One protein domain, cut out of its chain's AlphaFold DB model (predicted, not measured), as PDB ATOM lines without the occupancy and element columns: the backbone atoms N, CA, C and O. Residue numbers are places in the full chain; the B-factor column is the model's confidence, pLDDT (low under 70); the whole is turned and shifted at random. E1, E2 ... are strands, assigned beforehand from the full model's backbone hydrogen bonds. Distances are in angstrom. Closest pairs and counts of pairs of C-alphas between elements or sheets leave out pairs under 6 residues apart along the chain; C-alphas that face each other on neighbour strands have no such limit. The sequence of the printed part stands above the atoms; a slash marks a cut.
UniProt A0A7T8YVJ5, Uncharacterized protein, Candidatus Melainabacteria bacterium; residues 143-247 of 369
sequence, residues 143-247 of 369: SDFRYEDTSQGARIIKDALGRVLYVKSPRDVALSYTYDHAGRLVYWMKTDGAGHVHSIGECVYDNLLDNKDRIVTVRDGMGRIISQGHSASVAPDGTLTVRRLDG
ATOM      1  N   SER A 143      34.148  16.580 -58.367       57.88
ATOM      2  CA  SER A 143      32.847  15.951 -58.639       57.88
ATOM      3  C   SER A 143      32.401  14.839 -57.670       57.88
ATOM      4  O   SER A 143      31.801  13.860 -58.106       57.88
ATOM      5  N   ASP A 144      32.671  14.963 -56.372       78.88
ATOM      6  CA  ASP A 144      32.460  13.890 -55.391       78.88
ATOM      7  C   ASP A 144      31.217  14.107 -54.519       78.88
ATOM      8  O   ASP A 144      30.865  13.240 -53.720       78.88
ATOM      9  N   PHE A 145      30.533  15.246 -54.672       89.38
ATOM     10  CA  PHE A 145      29.293  15.541 -53.960       89.38
ATOM     11  C   PHE A 145      28.086  15.496 -54.889       89.38
ATOM     12  O   PHE A 145      28.097  16.047 -55.992       89.38
ATOM     13  N   ARG A 146      27.015  14.869 -54.407       93.19
ATOM     14  CA  ARG A 146      25.701  14.860 -55.043       93.19
ATOM     15  C   ARG A 146      24.747  15.725 -54.237       93.19
ATOM     16  O   ARG A 146      24.622  15.546 -53.028       93.19
ATOM     17  N   TYR A 147      24.049  16.611 -54.932       94.62
ATOM     18  CA  TYR A 147      23.030  17.480 -54.363       94.62
ATOM     19  C   TYR A 147      21.655  16.983 -54.793       94.62
ATOM     20  O   TYR A 147      21.439  16.688 -55.968       94.62
ATOM     21  N   GLU A 148      20.743  16.878 -53.839       95.19
ATOM     22  CA  GLU A 148      19.356  16.495 -54.074       95.19
ATOM     23  C   GLU A 148      18.456  17.516 -53.379       95.19
ATOM     24  O   GLU A 148      18.495  17.652 -52.156       95.19
ATOM     25  N   ASP A 149      17.653  18.239 -54.155       95.00
ATOM     26  CA  ASP A 149      16.594  19.088 -53.621       95.00
ATOM     27  C   ASP A 149      15.278  18.294 -53.641       95.00
ATOM     28  O   ASP A 149      14.938  17.626 -54.622       95.00
ATOM     29  N   THR A 150      14.537  18.327 -52.538       92.56
ATOM     30  CA  THR A 150      13.241  17.654 -52.429       92.56
ATOM     31  C   THR A 150      12.119  18.572 -52.898       92.56
ATOM     32  O   THR A 150      12.227  19.796 -52.854       92.56
ATOM     33  N   SER A 151      10.979  17.990 -53.276       88.50
ATOM     34  CA  SER A 151       9.770  18.759 -53.613       88.50
ATOM     35  C   SER A 151       9.250  19.621 -52.458       88.50
ATOM     36  O   SER A 151       8.477  20.546 -52.684       88.50
ATOM     37  N   GLN A 152       9.669  19.322 -51.227       86.00
ATOM     38  CA  GLN A 152       9.317  20.067 -50.022       86.00
ATOM     39  C   GLN A 152      10.265  21.248 -49.765       86.00
ATOM     40  O   GLN A 152      10.040  21.988 -48.818       86.00
ATOM     41  N   GLY A 153      11.302  21.440 -50.588       90.88
ATOM     42  CA  GLY A 153      12.283  22.519 -50.443       90.88
ATOM     43  C   GLY A 153      13.447  22.189 -49.506       90.88
ATOM     44  O   GLY A 153      14.210  23.081 -49.143       90.88
ATOM     45  N   ALA A 154      13.592  20.925 -49.095       94.44
ATOM     46  CA  ALA A 154      14.757  20.488 -48.335       94.44
ATOM     47  C   ALA A 154      15.924  20.187 -49.281       94.44
ATOM     48  O   ALA A 154      15.712  19.732 -50.404       94.44
ATOM     49  N   ARG A 155      17.153  20.367 -48.801       97.00
ATOM     50  CA  ARG A 155      18.376  20.048 -49.543       97.00
ATOM     51  C   ARG A 155      19.152  18.942 -48.849       97.00
ATOM     52  O   ARG A 155      19.401  19.021 -47.648       97.00
ATOM     53  N   ILE A 156      19.595  17.955 -49.616       97.56
ATOM     54  CA  ILE A 156      20.426  16.841 -49.162       97.56
ATOM     55  C   ILE A 156      21.747  16.877 -49.931       97.56
ATOM     56  O   ILE A 156      21.765  17.016 -51.152       97.56
ATOM     57  N   ILE A 157      22.856  16.731 -49.213       97.38
ATOM     58  CA  ILE A 157      24.195  16.586 -49.784       97.38
ATOM     59  C   ILE A 157      24.696  15.190 -49.450       97.38
ATOM     60  O   ILE A 157      24.688  14.774 -48.287       97.38
ATOM     61  N   LYS A 158      25.149  14.474 -50.472       96.50
ATOM     62  CA  LYS A 158      25.707  13.128 -50.371       96.50
ATOM     63  C   LYS A 158      27.124  13.093 -50.915       96.50
ATOM     64  O   LYS A 158      27.481  13.913 -51.756       96.50
ATOM     65  N   ASP A 159      27.910  12.132 -50.455       94.56
ATOM     66  CA  ASP A 159      29.197  11.819 -51.074       94.56
ATOM     67  C   ASP A 159      29.053  10.924 -52.317       94.56
ATOM     68  O   ASP A 159      27.954  10.503 -52.695       94.56
ATOM     69  N   ALA A 160      30.187  10.601 -52.939       91.50
ATOM     70  CA  ALA A 160      30.270   9.752 -54.121       91.50
ATOM     71  C   ALA A 160      29.725   8.329 -53.895       91.50
ATOM     72  O   ALA A 160      29.269   7.690 -54.844       91.50
ATOM     73  N   LEU A 161      29.723   7.840 -52.648       91.88
ATOM     74  CA  LEU A 161      29.151   6.543 -52.268       91.88
ATOM     75  C   LEU A 161      27.640   6.625 -51.990       91.88
ATOM     76  O   LEU A 161      27.011   5.610 -51.693       91.88
ATOM     77  N   GLY A 162      27.043   7.816 -52.084       93.56
ATOM     78  CA  GLY A 162      25.626   8.056 -51.825       93.56
ATOM     79  C   GLY A 162      25.273   8.172 -50.342       93.56
ATOM     80  O   GLY A 162      24.086   8.179 -50.007       93.56
ATOM     81  N   ARG A 163      26.260   8.276 -49.444       95.75
ATOM     82  CA  ARG A 163      26.018   8.492 -48.011       95.75
ATOM     83  C   ARG A 163      25.682   9.955 -47.773       95.75
ATOM     84  O   ARG A 163      26.304  10.838 -48.356       95.75
ATOM     85  N   VAL A 164      24.711  10.214 -46.904       97.81
ATOM     86  CA  VAL A 164      24.257  11.576 -46.599       97.81
ATOM     87  C   VAL A 164      25.261  12.268 -45.686       97.81
ATOM     88  O   VAL A 164      25.499  11.812 -44.577       97.81
ATOM     89  N   LEU A 165      25.819  13.388 -46.131       97.75
ATOM     90  CA  LEU A 165      26.731  14.221 -45.345       97.75
ATOM     91  C   LEU A 165      26.008  15.374 -44.656       97.75
ATOM     92  O   LEU A 165      26.399  15.796 -43.570       97.75
ATOM     93  N   TYR A 166      24.959  15.893 -45.291       97.94
ATOM     94  CA  TYR A 166      24.246  17.062 -44.808       97.94
ATOM     95  C   TYR A 166      22.801  17.064 -45.295       97.94
ATOM     96  O   TYR A 166      22.518  16.668 -46.425       97.94
ATOM     97  N   VAL A 167      21.896  17.531 -44.447       97.75
ATOM     98  CA  VAL A 167      20.485  17.751 -44.759       97.75
ATOM     99  C   VAL A 167      20.112  19.111 -44.200       97.75
ATOM    100  O   VAL A 167      20.454  19.415 -43.060       97.75
ATOM    101  N   LYS A 168      19.390  19.912 -44.975       97.44
ATOM    102  CA  LYS A 168      18.819  21.187 -44.542       97.44
ATOM    103  C   LYS A 168      17.335  21.198 -44.857       97.44
ATOM    104  O   LYS A 168      16.951  20.941 -45.998       97.44
ATOM    105  N   SER A 169      16.514  21.453 -43.850       94.94
ATOM    106  CA  SER A 169      15.073  21.587 -44.012       94.94
ATOM    107  C   SER A 169      14.715  22.940 -44.644       94.94
ATOM    108  O   SER A 169      15.547  23.853 -44.661       94.94
ATOM    109  N   PRO A 170      13.467  23.113 -45.107       89.75
ATOM    110  CA  PRO A 170      12.975  24.398 -45.609       89.75
ATOM    111  C   PRO A 170      12.961  25.509 -44.547       89.75
ATOM    112  O   PRO A 170      12.902  26.683 -44.890       89.75
ATOM    113  N   ARG A 171      13.013  25.144 -43.258       87.75
ATOM    114  CA  ARG A 171      13.066  26.066 -42.107       87.75
ATOM    115  C   ARG A 171      14.483  26.295 -41.582       87.75
ATOM    116  O   ARG A 171      14.672  26.614 -40.411       87.75
ATOM    117  N   ASP A 172      15.479  26.031 -42.417       92.06
ATOM    118  CA  ASP A 172      16.901  26.165 -42.110       92.06
ATOM    119  C   ASP A 172      17.435  25.283 -40.963       92.06
ATOM    120  O   ASP A 172      18.609  25.377 -40.613       92.06
ATOM    121  N   VAL A 173      16.635  24.355 -40.430       93.75
ATOM    122  CA  VAL A 173      17.125  23.319 -39.508       93.75
ATOM    123  C   VAL A 173      18.049  22.394 -40.286       93.75
ATOM    124  O   VAL A 173      17.709  21.968 -41.389       93.75
ATOM    125  N   ALA A 174      19.196  22.041 -39.716       96.62
ATOM    126  CA  ALA A 174      20.174  21.214 -40.406       96.62
ATOM    127  C   ALA A 174      20.613  19.999 -39.592       96.62
ATOM    128  O   ALA A 174      20.636  20.024 -38.361       96.62
ATOM    129  N   LEU A 175      20.980  18.937 -40.306       98.00
ATOM    130  CA  LEU A 175      21.680  17.765 -39.795       98.00
ATOM    131  C   LEU A 175      22.963  17.575 -40.597       98.00
ATOM    132  O   LEU A 175      22.917  17.437 -41.816       98.00
ATOM    133  N   SER A 176      24.102  17.532 -39.913       98.00
ATOM    134  CA  SER A 176      25.397  17.184 -40.502       98.00
ATOM    135  C   SER A 176      25.875  15.840 -39.973       98.00
ATOM    136  O   SER A 176      25.743  15.578 -38.776       98.00
ATOM    137  N   TYR A 177      26.487  15.033 -40.833       98.19
ATOM    138  CA  TYR A 177      26.962  13.689 -40.526       98.19
ATOM    139  C   TYR A 177      28.451  13.548 -40.827       98.19
ATOM    140  O   TYR A 177      28.975  14.124 -41.778       98.19
ATOM    141  N   THR A 178      29.141  12.738 -40.032       97.25
ATOM    142  CA  THR A 178      30.549  12.403 -40.250       97.25
ATOM    143  C   THR A 178      30.744  10.902 -40.138       97.25
ATOM    144  O   THR A 178      30.235  10.253 -39.219       97.25
ATOM    145  N   TYR A 179      31.512  10.364 -41.079       95.62
ATOM    146  CA  TYR A 179      31.822   8.948 -41.183       95.62
ATOM    147  C   TYR A 179      33.321   8.724 -40.997       95.62
ATOM    148  O   TYR A 179      34.128   9.587 -41.341       95.62
ATOM    149  N   ASP A 180      33.697   7.565 -40.464       92.62
ATOM    150  CA  ASP A 180      35.094   7.135 -40.460       92.62
ATOM    151  C   ASP A 180      35.540   6.607 -41.837       92.62
ATOM    152  O   ASP A 180      34.760   6.506 -42.787       92.62
ATOM    153  N   HIS A 181      36.820   6.244 -41.944       89.62
ATOM    154  CA  HIS A 181      37.412   5.683 -43.162       89.62
ATOM    155  C   HIS A 181      36.780   4.345 -43.585       89.62
ATOM    156  O   HIS A 181      36.789   4.013 -44.766       89.62
ATOM    157  N   ALA A 182      36.203   3.594 -42.640       90.00
ATOM    158  CA  ALA A 182      35.452   2.369 -42.911       90.00
ATOM    159  C   ALA A 182      33.994   2.656 -43.329       90.00
ATOM    160  O   ALA A 182      33.224   1.739 -43.608       90.00
ATOM    161  N   GLY A 183      33.601   3.929 -43.366       89.56
ATOM    162  CA  GLY A 183      32.286   4.394 -43.767       89.56
ATOM    163  C   GLY A 183      31.188   4.243 -42.730       89.56
ATOM    164  O   GLY A 183      30.007   4.278 -43.074       89.56
ATOM    165  N   ARG A 184      31.559   4.109 -41.460       89.75
ATOM    166  CA  ARG A 184      30.631   4.006 -40.336       89.75
ATOM    167  C   ARG A 184      30.353   5.399 -39.786       89.75
ATOM    168  O   ARG A 184      31.266   6.208 -39.663       89.75
ATOM    169  N   LEU A 185      29.096   5.683 -39.445       94.56
ATOM    170  CA  LEU A 185      28.717   6.964 -38.840       94.56
ATOM    171  C   LEU A 185      29.382   7.097 -37.460       94.56
ATOM    172  O   LEU A 185      29.145   6.262 -36.584       94.56
ATOM    173  N   VAL A 186      30.170   8.148 -37.253       95.12
ATOM    174  CA  VAL A 186      30.872   8.405 -35.983       95.12
ATOM    175  C   VAL A 186      30.341   9.623 -35.243       95.12
ATOM    176  O   VAL A 186      30.383   9.651 -34.016       95.12
ATOM    177  N   TYR A 187      29.793  10.597 -35.966       96.69
ATOM    178  CA  TYR A 187      29.331  11.851 -35.387       96.69
ATOM    179  C   TYR A 187      28.174  12.433 -36.193       96.69
ATOM    180  O   TYR A 187      28.114  12.270 -37.416       96.69
ATOM    181  N   TRP A 188      27.271  13.135 -35.518       97.69
ATOM    182  CA  TRP A 188      26.314  14.019 -36.167       97.69
ATOM    183  C   TRP A 188      25.946  15.204 -35.278       97.69
ATOM    184  O   TRP A 188      26.089  15.167 -34.054       97.69
ATOM    185  N   MET A 189      25.398  16.243 -35.899       97.56
ATOM    186  CA  MET A 189      24.950  17.447 -35.213       97.56
ATOM    187  C   MET A 189      23.671  17.970 -35.855       97.56
ATOM    188  O   MET A 189      23.586  18.072 -37.075       97.56
ATOM    189  N   LYS A 190      22.686  18.297 -35.016       96.00
ATOM    190  CA  LYS A 190      21.471  19.023 -35.383       96.00
ATOM    191  C   LYS A 190      21.623  20.482 -34.970       96.00
ATOM    192  O   LYS A 190      21.852  20.747 -33.785       96.00
ATOM    193  N   THR A 191      21.412  21.400 -35.901       95.25
ATOM    194  CA  THR A 191      21.349  22.841 -35.628       95.25
ATOM    195  C   THR A 191      19.989  23.413 -36.004       95.25
ATOM    196  O   THR A 191      19.314  22.887 -36.889       95.25
ATOM    197  N   ASP A 192      19.569  24.469 -35.315       91.38
ATOM    198  CA  ASP A 192      18.421  25.274 -35.738       91.38
ATOM    199  C   ASP A 192      18.794  26.229 -36.891       91.38
ATOM    200  O   ASP A 192      19.956  26.293 -37.302       91.38
ATOM    201  N   GLY A 193      17.809  26.974 -37.407       87.75
ATOM    202  CA  GLY A 193      18.020  27.949 -38.485       87.75
ATOM    203  C   GLY A 193      18.920  29.133 -38.116       87.75
ATOM    204  O   GLY A 193      19.442  29.800 -39.000       87.75
ATOM    205  N   ALA A 194      19.160  29.367 -36.823       89.38
ATOM    206  CA  ALA A 194      20.114  30.363 -36.338       89.38
ATOM    207  C   ALA A 194      21.525  29.774 -36.127       89.38
ATOM    208  O   ALA A 194      22.432  30.477 -35.679       89.38
ATOM    209  N   GLY A 195      21.724  28.486 -36.427       89.12
ATOM    210  CA  GLY A 195      22.991  27.784 -36.250       89.12
ATOM    211  C   GLY A 195      23.274  27.347 -34.811       89.12
ATOM    212  O   GLY A 195      24.374  26.868 -34.531       89.12
ATOM    213  N   HIS A 196      22.319  27.468 -33.883       90.69
ATOM    214  CA  HIS A 196      22.505  26.946 -32.533       90.69
ATOM    215  C   HIS A 196      22.425  25.428 -32.535       90.69
ATOM    216  O   HIS A 196      21.554  24.816 -33.155       90.69
ATOM    217  N   VAL A 197      23.316  24.812 -31.765       91.00
ATOM    218  CA  VAL A 197      23.328  23.367 -31.576       91.00
ATOM    219  C   VAL A 197      22.119  22.950 -30.747       91.00
ATOM    220  O   VAL A 197      22.003  23.287 -29.569       91.00
ATOM    221  N   HIS A 198      21.246  22.155 -31.356       91.06
ATOM    222  CA  HIS A 198      20.139  21.516 -30.659       91.06
ATOM    223  C   HIS A 198      20.600  20.218 -29.997       91.06
ATOM    224  O   HIS A 198      20.396  20.007 -28.800       91.06
ATOM    225  N   SER A 199      21.220  19.339 -30.787       92.06
ATOM    226  CA  SER A 199      21.682  18.038 -30.318       92.06
ATOM    227  C   SER A 199      22.883  17.544 -31.105       92.06
ATOM    228  O   SER A 199      22.943  17.717 -32.318       92.06
ATOM    229  N   ILE A 200      23.790  16.867 -30.420       95.75
ATOM    230  CA  ILE A 200      24.970  16.212 -30.976       95.75
ATOM    231  C   ILE A 200      24.844  14.728 -30.685       95.75
ATOM    232  O   ILE A 200      24.362  14.358 -29.615       95.75
ATOM    233  N   GLY A 201      25.290  13.875 -31.594       95.56
ATOM    234  CA  GLY A 201      25.493  12.481 -31.252       95.56
ATOM    235  C   GLY A 201      26.824  11.936 -31.705       95.56
ATOM    236  O   GLY A 201      27.378  12.326 -32.730       95.56
ATOM    237  N   GLU A 202      27.323  11.020 -30.891       94.94
ATOM    238  CA  GLU A 202      28.633  10.408 -31.013       94.94
ATOM    239  C   GLU A 202      28.463   8.898 -30.945       94.94
ATOM    240  O   GLU A 202      27.779   8.369 -30.062       94.94
ATOM    241  N   CYS A 203      29.089   8.205 -31.890       91.81
ATOM    242  CA  CYS A 203      29.210   6.758 -31.862       91.81
ATOM    243  C   CYS A 203      30.621   6.403 -31.411       91.81
ATOM    244  O   CYS A 203      31.574   6.531 -32.178       91.81
ATOM    245  N   VAL A 204      30.734   5.941 -30.172       83.44
ATOM    246  CA  VAL A 204      31.992   5.483 -29.595       83.44
ATOM    247  C   VAL A 204      32.049   3.967 -29.707       83.44
ATOM    248  O   VAL A 204      31.087   3.262 -29.398       83.44
ATOM    249  N   TYR A 205      33.189   3.472 -30.171       74.62
ATOM    250  CA  TYR A 205      33.523   2.059 -30.092       74.62
ATOM    251  C   TYR A 205      34.212   1.846 -28.756       74.62
ATOM    252  O   TYR A 205      35.289   2.402 -28.526       74.62
ATOM    253  N   ASP A 206      33.560   1.114 -27.857       66.44
ATOM    254  CA  ASP A 206      34.203   0.750 -26.608       66.44
ATOM    255  C   ASP A 206      35.178  -0.396 -26.888       66.44
ATOM    256  O   ASP A 206      34.781  -1.544 -27.064       66.44
ATOM    257  N   ASN A 207      36.463  -0.062 -27.003       60.69
ATOM    258  CA  ASN A 207      37.523  -1.048 -27.218       60.69
ATOM    259  C   ASN A 207      37.872  -1.820 -25.929       60.69
ATOM    260  O   ASN A 207      38.758  -2.670 -25.970       60.69
ATOM    261  N   LEU A 208      37.260  -1.492 -24.779       55.22
ATOM    262  CA  LEU A 208      37.553  -2.135 -23.489       55.22
ATOM    263  C   LEU A 208      36.749  -3.415 -23.259       55.22
ATOM    264  O   LEU A 208      37.120  -4.225 -22.412       55.22
ATOM    265  N   LEU A 209      35.661  -3.608 -24.000       52.94
ATOM    266  CA  LEU A 209      34.922  -4.857 -24.022       52.94
ATOM    267  C   LEU A 209      35.385  -5.631 -25.263       52.94
ATOM    268  O   LEU A 209      35.338  -5.116 -26.374       52.94
ATOM    269  N   ASP A 210      35.792  -6.891 -25.094       55.53
ATOM    270  CA  ASP A 210      36.035  -7.816 -26.222       55.53
ATOM    271  C   ASP A 210      34.804  -7.935 -27.151       55.53
ATOM    272  O   ASP A 210      34.899  -8.363 -28.306       55.53
ATOM    273  N   ASN A 211      33.640  -7.494 -26.666       51.34
ATOM    274  CA  ASN A 211      32.478  -7.201 -27.481       51.34
ATOM    275  C   ASN A 211      32.617  -5.822 -28.127       51.34
ATOM    276  O   ASN A 211      32.585  -4.800 -27.452       51.34
ATOM    277  N   LYS A 212      32.689  -5.828 -29.464       62.91
ATOM    278  CA  LYS A 212      32.646  -4.689 -30.403       62.91
ATOM    279  C   LYS A 212      31.329  -3.892 -30.327       62.91
ATOM    280  O   LYS A 212      30.753  -3.536 -31.360       62.91
ATOM    281  N   ASP A 213      30.821  -3.649 -29.129       67.44
ATOM    282  CA  ASP A 213      29.556  -2.988 -28.900       67.44
ATOM    283  C   ASP A 213      29.731  -1.492 -29.147       67.44
ATOM    284  O   ASP A 213      30.572  -0.795 -28.576       67.44
ATOM    285  N   ARG A 214      28.935  -0.994 -30.090       79.06
ATOM    286  CA  ARG A 214      28.910   0.414 -30.458       79.06
ATOM    287  C   ARG A 214      28.000   1.125 -29.473       79.06
ATOM    288  O   ARG A 214      26.807   0.850 -29.429       79.06
ATOM    289  N   ILE A 215      28.539   2.072 -28.719       87.75
ATOM    290  CA  ILE A 215      27.729   2.923 -27.855       87.75
ATOM    291  C   ILE A 215      27.437   4.204 -28.614       87.75
ATOM    292  O   ILE A 215      28.328   4.894 -29.104       87.75
ATOM    293  N   VAL A 216      26.159   4.528 -28.706       92.62
ATOM    294  CA  VAL A 216      25.692   5.770 -29.296       92.62
ATOM    295  C   VAL A 216      25.177   6.654 -28.179       92.62
ATOM    296  O   VAL A 216      24.257   6.261 -27.465       92.62
ATOM    297  N   THR A 217      25.737   7.851 -28.032       92.12
ATOM    298  CA  THR A 217      25.240   8.849 -27.078       92.12
ATOM    299  C   THR A 217      24.730  10.065 -27.825       92.12
ATOM    300  O   THR A 217      25.348  10.505 -28.790       92.12
ATOM    301  N   VAL A 218      23.591  10.597 -27.391       90.62
ATOM    302  CA  VAL A 218      23.007  11.825 -27.928       90.62
ATOM    303  C   VAL A 218      22.919  12.831 -26.802       90.62
ATOM    304  O   VAL A 218      22.325  12.553 -25.757       90.62
ATOM    305  N   ARG A 219      23.504  14.003 -27.016       88.81
ATOM    306  CA  ARG A 219      23.545  15.109 -26.070       88.81
ATOM    307  C   ARG A 219      22.797  16.308 -26.625       88.81
ATOM    308  O   ARG A 219      22.755  16.501 -27.835       88.81
ATOM    309  N   ASP A 220      22.215  17.114 -25.753       88.00
ATOM    310  CA  ASP A 220      21.684  18.421 -26.139       88.00
ATOM    311  C   ASP A 220      22.792  19.487 -26.245       88.00
ATOM    312  O   ASP A 220      23.955  19.233 -25.927       88.00
ATOM    313  N   GLY A 221      22.431  20.707 -26.651       78.88
ATOM    314  CA  GLY A 221      23.352  21.851 -26.694       78.88
ATOM    315  C   GLY A 221      23.961  22.255 -25.338       78.88
ATOM    316  O   GLY A 221      24.888  23.059 -25.303       78.88
ATOM    317  N   MET A 222      23.479  21.698 -24.217       81.00
ATOM    318  CA  MET A 222      24.059  21.878 -22.878       81.00
ATOM    319  C   MET A 222      24.973  20.710 -22.463       81.00
ATOM    320  O   MET A 222      25.495  20.712 -21.349       81.00
ATOM    321  N   GLY A 223      25.153  19.701 -23.320       80.38
ATOM    322  CA  GLY A 223      25.971  18.514 -23.058       80.38
ATOM    323  C   GLY A 223      25.273  17.409 -22.256       80.38
ATOM    324  O   GLY A 223      25.904  16.386 -21.959       80.38
ATOM    325  N   ARG A 224      23.988  17.568 -21.915       81.88
ATOM    326  CA  ARG A 224      23.216  16.555 -21.176       81.88
ATOM    327  C   ARG A 224      22.823  15.426 -22.109       81.88
ATOM    328  O   ARG A 224      22.383  15.689 -23.222       81.88
ATOM    329  N   ILE A 225      22.922  14.185 -21.644       83.25
ATOM    330  CA  ILE A 225      22.491  13.019 -22.419       83.25
ATOM    331  C   ILE A 225      20.960  13.013 -22.501       83.25
ATOM    332  O   ILE A 225      20.285  12.970 -21.474       83.25
ATOM    333  N   ILE A 226      20.430  13.056 -23.722       82.75
ATOM    334  CA  ILE A 226      18.990  12.999 -24.016       82.75
ATOM    335  C   ILE A 226      18.569  11.656 -24.620       82.75
ATOM    336  O   ILE A 226      17.394  11.307 -24.574       82.75
ATOM    337  N   SER A 227      19.513  10.894 -25.177       86.62
ATOM    338  CA  SER A 227      19.263   9.548 -25.694       86.62
ATOM    339  C   SER A 227      20.551   8.722 -25.716       86.62
ATOM    340  O   SER A 227      21.658   9.263 -25.788       86.62
ATOM    341  N   GLN A 228      20.401   7.401 -25.652       89.00
ATOM    342  CA  GLN A 228      21.490   6.436 -25.769       89.00
ATOM    343  C   GLN A 228      21.017   5.217 -26.565       89.00
ATOM    344  O   GLN A 228      19.891   4.747 -26.387       89.00
ATOM    345  N   GLY A 229      21.888   4.690 -27.422       90.06
ATOM    346  CA  GLY A 229      21.627   3.527 -28.261       90.06
ATOM    347  C   GLY A 229      22.842   2.622 -28.430       90.06
ATOM    348  O   GLY A 229      23.935   2.924 -27.965       90.06
ATOM    349  N   HIS A 230      22.617   1.515 -29.130       89.81
ATOM    350  CA  HIS A 230      23.628   0.535 -29.532       89.81
ATOM    351  C   HIS A 230      23.987   0.659 -31.024       89.81
ATOM    352  O   HIS A 230      24.955   0.091 -31.516       89.81
ATOM    353  N   SER A 231      23.178   1.380 -31.805       91.44
ATOM    354  CA  SER A 231      23.480   1.654 -33.209       91.44
ATOM    355  C   SER A 231      22.835   2.953 -33.672       91.44
ATOM    356  O   SER A 231      21.806   3.370 -33.143       91.44
ATOM    357  N   ALA A 232      23.457   3.584 -34.665       94.94
ATOM    358  CA  ALA A 232      22.908   4.724 -35.381       94.94
ATOM    359  C   ALA A 232      23.069   4.517 -36.888       94.94
ATOM    360  O   ALA A 232      24.117   4.036 -37.345       94.94
ATOM    361  N   SER A 233      22.037   4.885 -37.639       95.56
ATOM    362  CA  SER A 233      21.971   4.782 -39.095       95.56
ATOM    363  C   SER A 233      21.347   6.033 -39.696       95.56
ATOM    364  O   SER A 233      20.462   6.630 -39.083       95.56
ATOM    365  N   VAL A 234      21.772   6.379 -40.910       97.81
ATOM    366  CA  VAL A 234      21.201   7.473 -41.702       97.81
ATOM    367  C   VAL A 234      20.587   6.871 -42.961       97.81
ATOM    368  O   VAL A 234      21.264   6.136 -43.681       97.81
ATOM    369  N   ALA A 235      19.306   7.132 -43.196       97.12
ATOM    370  CA  ALA A 235      18.601   6.698 -44.395       97.12
ATOM    371  C   ALA A 235      18.966   7.578 -45.612       97.12
ATOM    372  O   ALA A 235      19.507   8.672 -45.438       97.12
ATOM    373  N   PRO A 236      18.659   7.154 -46.854       95.44
ATOM    374  CA  PRO A 236      18.974   7.932 -48.058       95.44
ATOM    375  C   PRO A 236      18.295   9.305 -48.140       95.44
ATOM    376  O   PRO A 236      18.786  10.170 -48.861       95.44
ATOM    377  N   ASP A 237      17.182   9.495 -47.431       94.25
ATOM    378  CA  ASP A 237      16.491  10.782 -47.295       94.25
ATOM    379  C   ASP A 237      17.062  11.642 -46.158       94.25
ATOM    380  O   ASP A 237      16.577  12.736 -45.894       94.25
ATOM    381  N   GLY A 238      18.105  11.165 -45.478       95.69
ATOM    382  CA  GLY A 238      18.727  11.876 -44.377       95.69
ATOM    383  C   GLY A 238      18.043  11.679 -43.028       95.69
ATOM    384  O   GLY A 238      18.441  12.343 -42.073       95.69
ATOM    385  N   THR A 239      17.070  10.768 -42.915       96.94
ATOM    386  CA  THR A 239      16.487  10.389 -41.621       96.94
ATOM    387  C   THR A 239      17.537   9.705 -40.752       96.94
ATOM    388  O   THR A 239      18.094   8.667 -41.120       96.94
ATOM    389  N   LEU A 240      17.792  10.264 -39.573       97.56
ATOM    390  CA  LEU A 240      18.671   9.686 -38.566       97.56
ATOM    391  C   LEU A 240      17.860   8.794 -37.633       97.56
ATOM    392  O   LEU A 240      16.859   9.240 -37.085       97.56
ATOM    393  N   THR A 241      18.337   7.581 -37.360       97.00
ATOM    394  CA  THR A 241      17.745   6.697 -36.349       97.00
ATOM    395  C   THR A 241      18.816   6.133 -35.424       97.00
ATOM    396  O   THR A 241      19.801   5.561 -35.884       97.00
ATOM    397  N   VAL A 242      18.593   6.253 -34.119       94.81
ATOM    398  CA  VAL A 242      19.365   5.644 -33.031       94.81
ATOM    399  C   VAL A 242      18.536   4.513 -32.428       94.81
ATOM    400  O   VAL A 242      17.391   4.733 -32.039       94.81
ATOM    401  N   ARG A 243      19.084   3.297 -32.349       93.62
ATOM    402  CA  ARG A 243      18.373   2.095 -31.876       93.62
ATOM    403  C   ARG A 243      19.054   1.472 -30.672       93.62
ATOM    404  O   ARG A 243      20.281   1.460 -30.587       93.62
ATOM    405  N   ARG A 244      18.258   0.884 -29.786       88.50
ATOM    406  CA  ARG A 244      18.690   0.007 -28.694       88.50
ATOM    407  C   ARG A 244      18.357  -1.453 -29.025       88.50
ATOM    408  O   ARG A 244      17.485  -1.720 -29.849       88.50
ATOM    409  N   LEU A 245      19.066  -2.390 -28.392       84.88
ATOM    410  CA  LEU A 245      18.854  -3.834 -28.592       84.88
ATOM    411  C   LEU A 245      17.489  -4.315 -28.077       84.88
ATOM    412  O   LEU A 245      16.946  -5.287 -28.584       84.88
ATOM    413  N   ASP A 246      16.910  -3.590 -27.123       81.12
ATOM    414  CA  ASP A 246      15.582  -3.834 -26.550       81.12
ATOM    415  C   ASP A 246      14.420  -3.368 -27.457       81.12
ATOM    416  O   ASP A 246      13.267  -3.375 -27.038       81.12
ATOM    417  N   GLY A 247      14.697  -2.935 -28.694       83.56
ATOM    418  CA  GLY A 247      13.687  -2.472 -29.652       83.56
ATOM    419  C   GLY A 247      13.235  -1.020 -29.461       83.56
ATOM    420  O   GLY A 247      12.423  -0.523 -30.250       83.56
TER     421      GLY A 247
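This is residues 143 to 247 of the 369 residues of an uncharacterized protein of Candidatus Melainabacteria bacterium (UniProt A0A7T8YVJ5). A broad, twisted and curled wall of eight strands, E1 to E8, zigzags from one edge to the other, and a small hairpin, E9 and E10, covers part of one of its faces with its strands crossed over those of the wall. It is a lopsided sandwich, the two sheets only partly face to face: the hairpin stays away from E1 and E2, and the loop residues 207 to 212, between E6 and E7, stick out. The printed part has 105 residues with ten named strands, E1 to E10 in chain order, and no named helix; the class is all strand. The large sheet runs E1, E2, E3, E4, E5, E6, E7, E8, antiparallel throughout, and the small sheet is antiparallel too. The whole is compact, with a radius of gyration of the C-alphas of 14.5 A and spans of 44 by 32 by 24 A.

The large sheet is a meander, each strand the antiparallel neighbour of the one before. In it E5, residues 185 to 191, and E6, residues 197 to 205, form a hairpin at 172 degrees between their directions, with N 190 and O 199 2.8 A apart, within hydrogen-bond range. E4, residues 174 to 179, is the neighbour of E5 at 165 degrees, with N 178 and O 187 at 2.8 A. E3, residues 164 to 168, is the neighbour of E4, with N 167 and O 175 at 2.8 A. E2, residues 155 to 159, is the neighbour of E3, with N 157 and O 166 at 2.8 A. E1, residues 145 to 149, is an edge strand beside E2, with N 148 and O 156 at 2.9 A. On the other side of E6 is E7, residues 214 to 220, with N 202 and O 217 at 2.9 A. E8, residues 225 to 229, is the other edge strand, beside E7, with N 218 and O 227 at 2.8 A. E8 runs on into E9, residues 231 to 234, across a break of 1 residue, at 95 degrees. E9 and E10, residues 240 to 243, form a hairpin, with N 233 and O 241 at 2.9 A. The two sheets form a sandwich, two sheets face to face: the parts that face each other are 8.0 A centre to centre, their best planes 15 degrees apart, the strands of the one at 62 degrees to those of the other. The closest C-alphas of E7 and E9 are those of Val 216 and Ser 231, 6.1 A apart; those of E5 and E9 are Leu 185 and Ser 233, 7.1 A apart. E1 is apart from both E9 and E10, and so is E2.

E6, the longest strand, measures 23.7 A from first to last C-alpha, from C-alpha 197 at (23.328, 23.367, -31.576) to C-alpha 205 at (33.523, 2.059, -30.092). E7 measures 19.9 A, E5 17.8 A and E4 16.9 A. E2 measures 13.7 A, E1 13.2 A, E3 and E8 11.2 A each, E9 10.5 A and E10 10.1 A. E1 begins with C-alpha 145 at (29.293, 15.541, -53.960), and E10 ends with C-alpha 243 at (18.373, 2.095, -31.876).

The two C-alphas farthest apart are those of Ser 151 and Asp 210, 46.3 A. The printed part has no cut. No link is long; the link from E6 to E7, 8 residues, is short, and the other links are tight. The mean pLDDT of the printed part is 89.0; residue 143 and residues 206 to 213 are under 70.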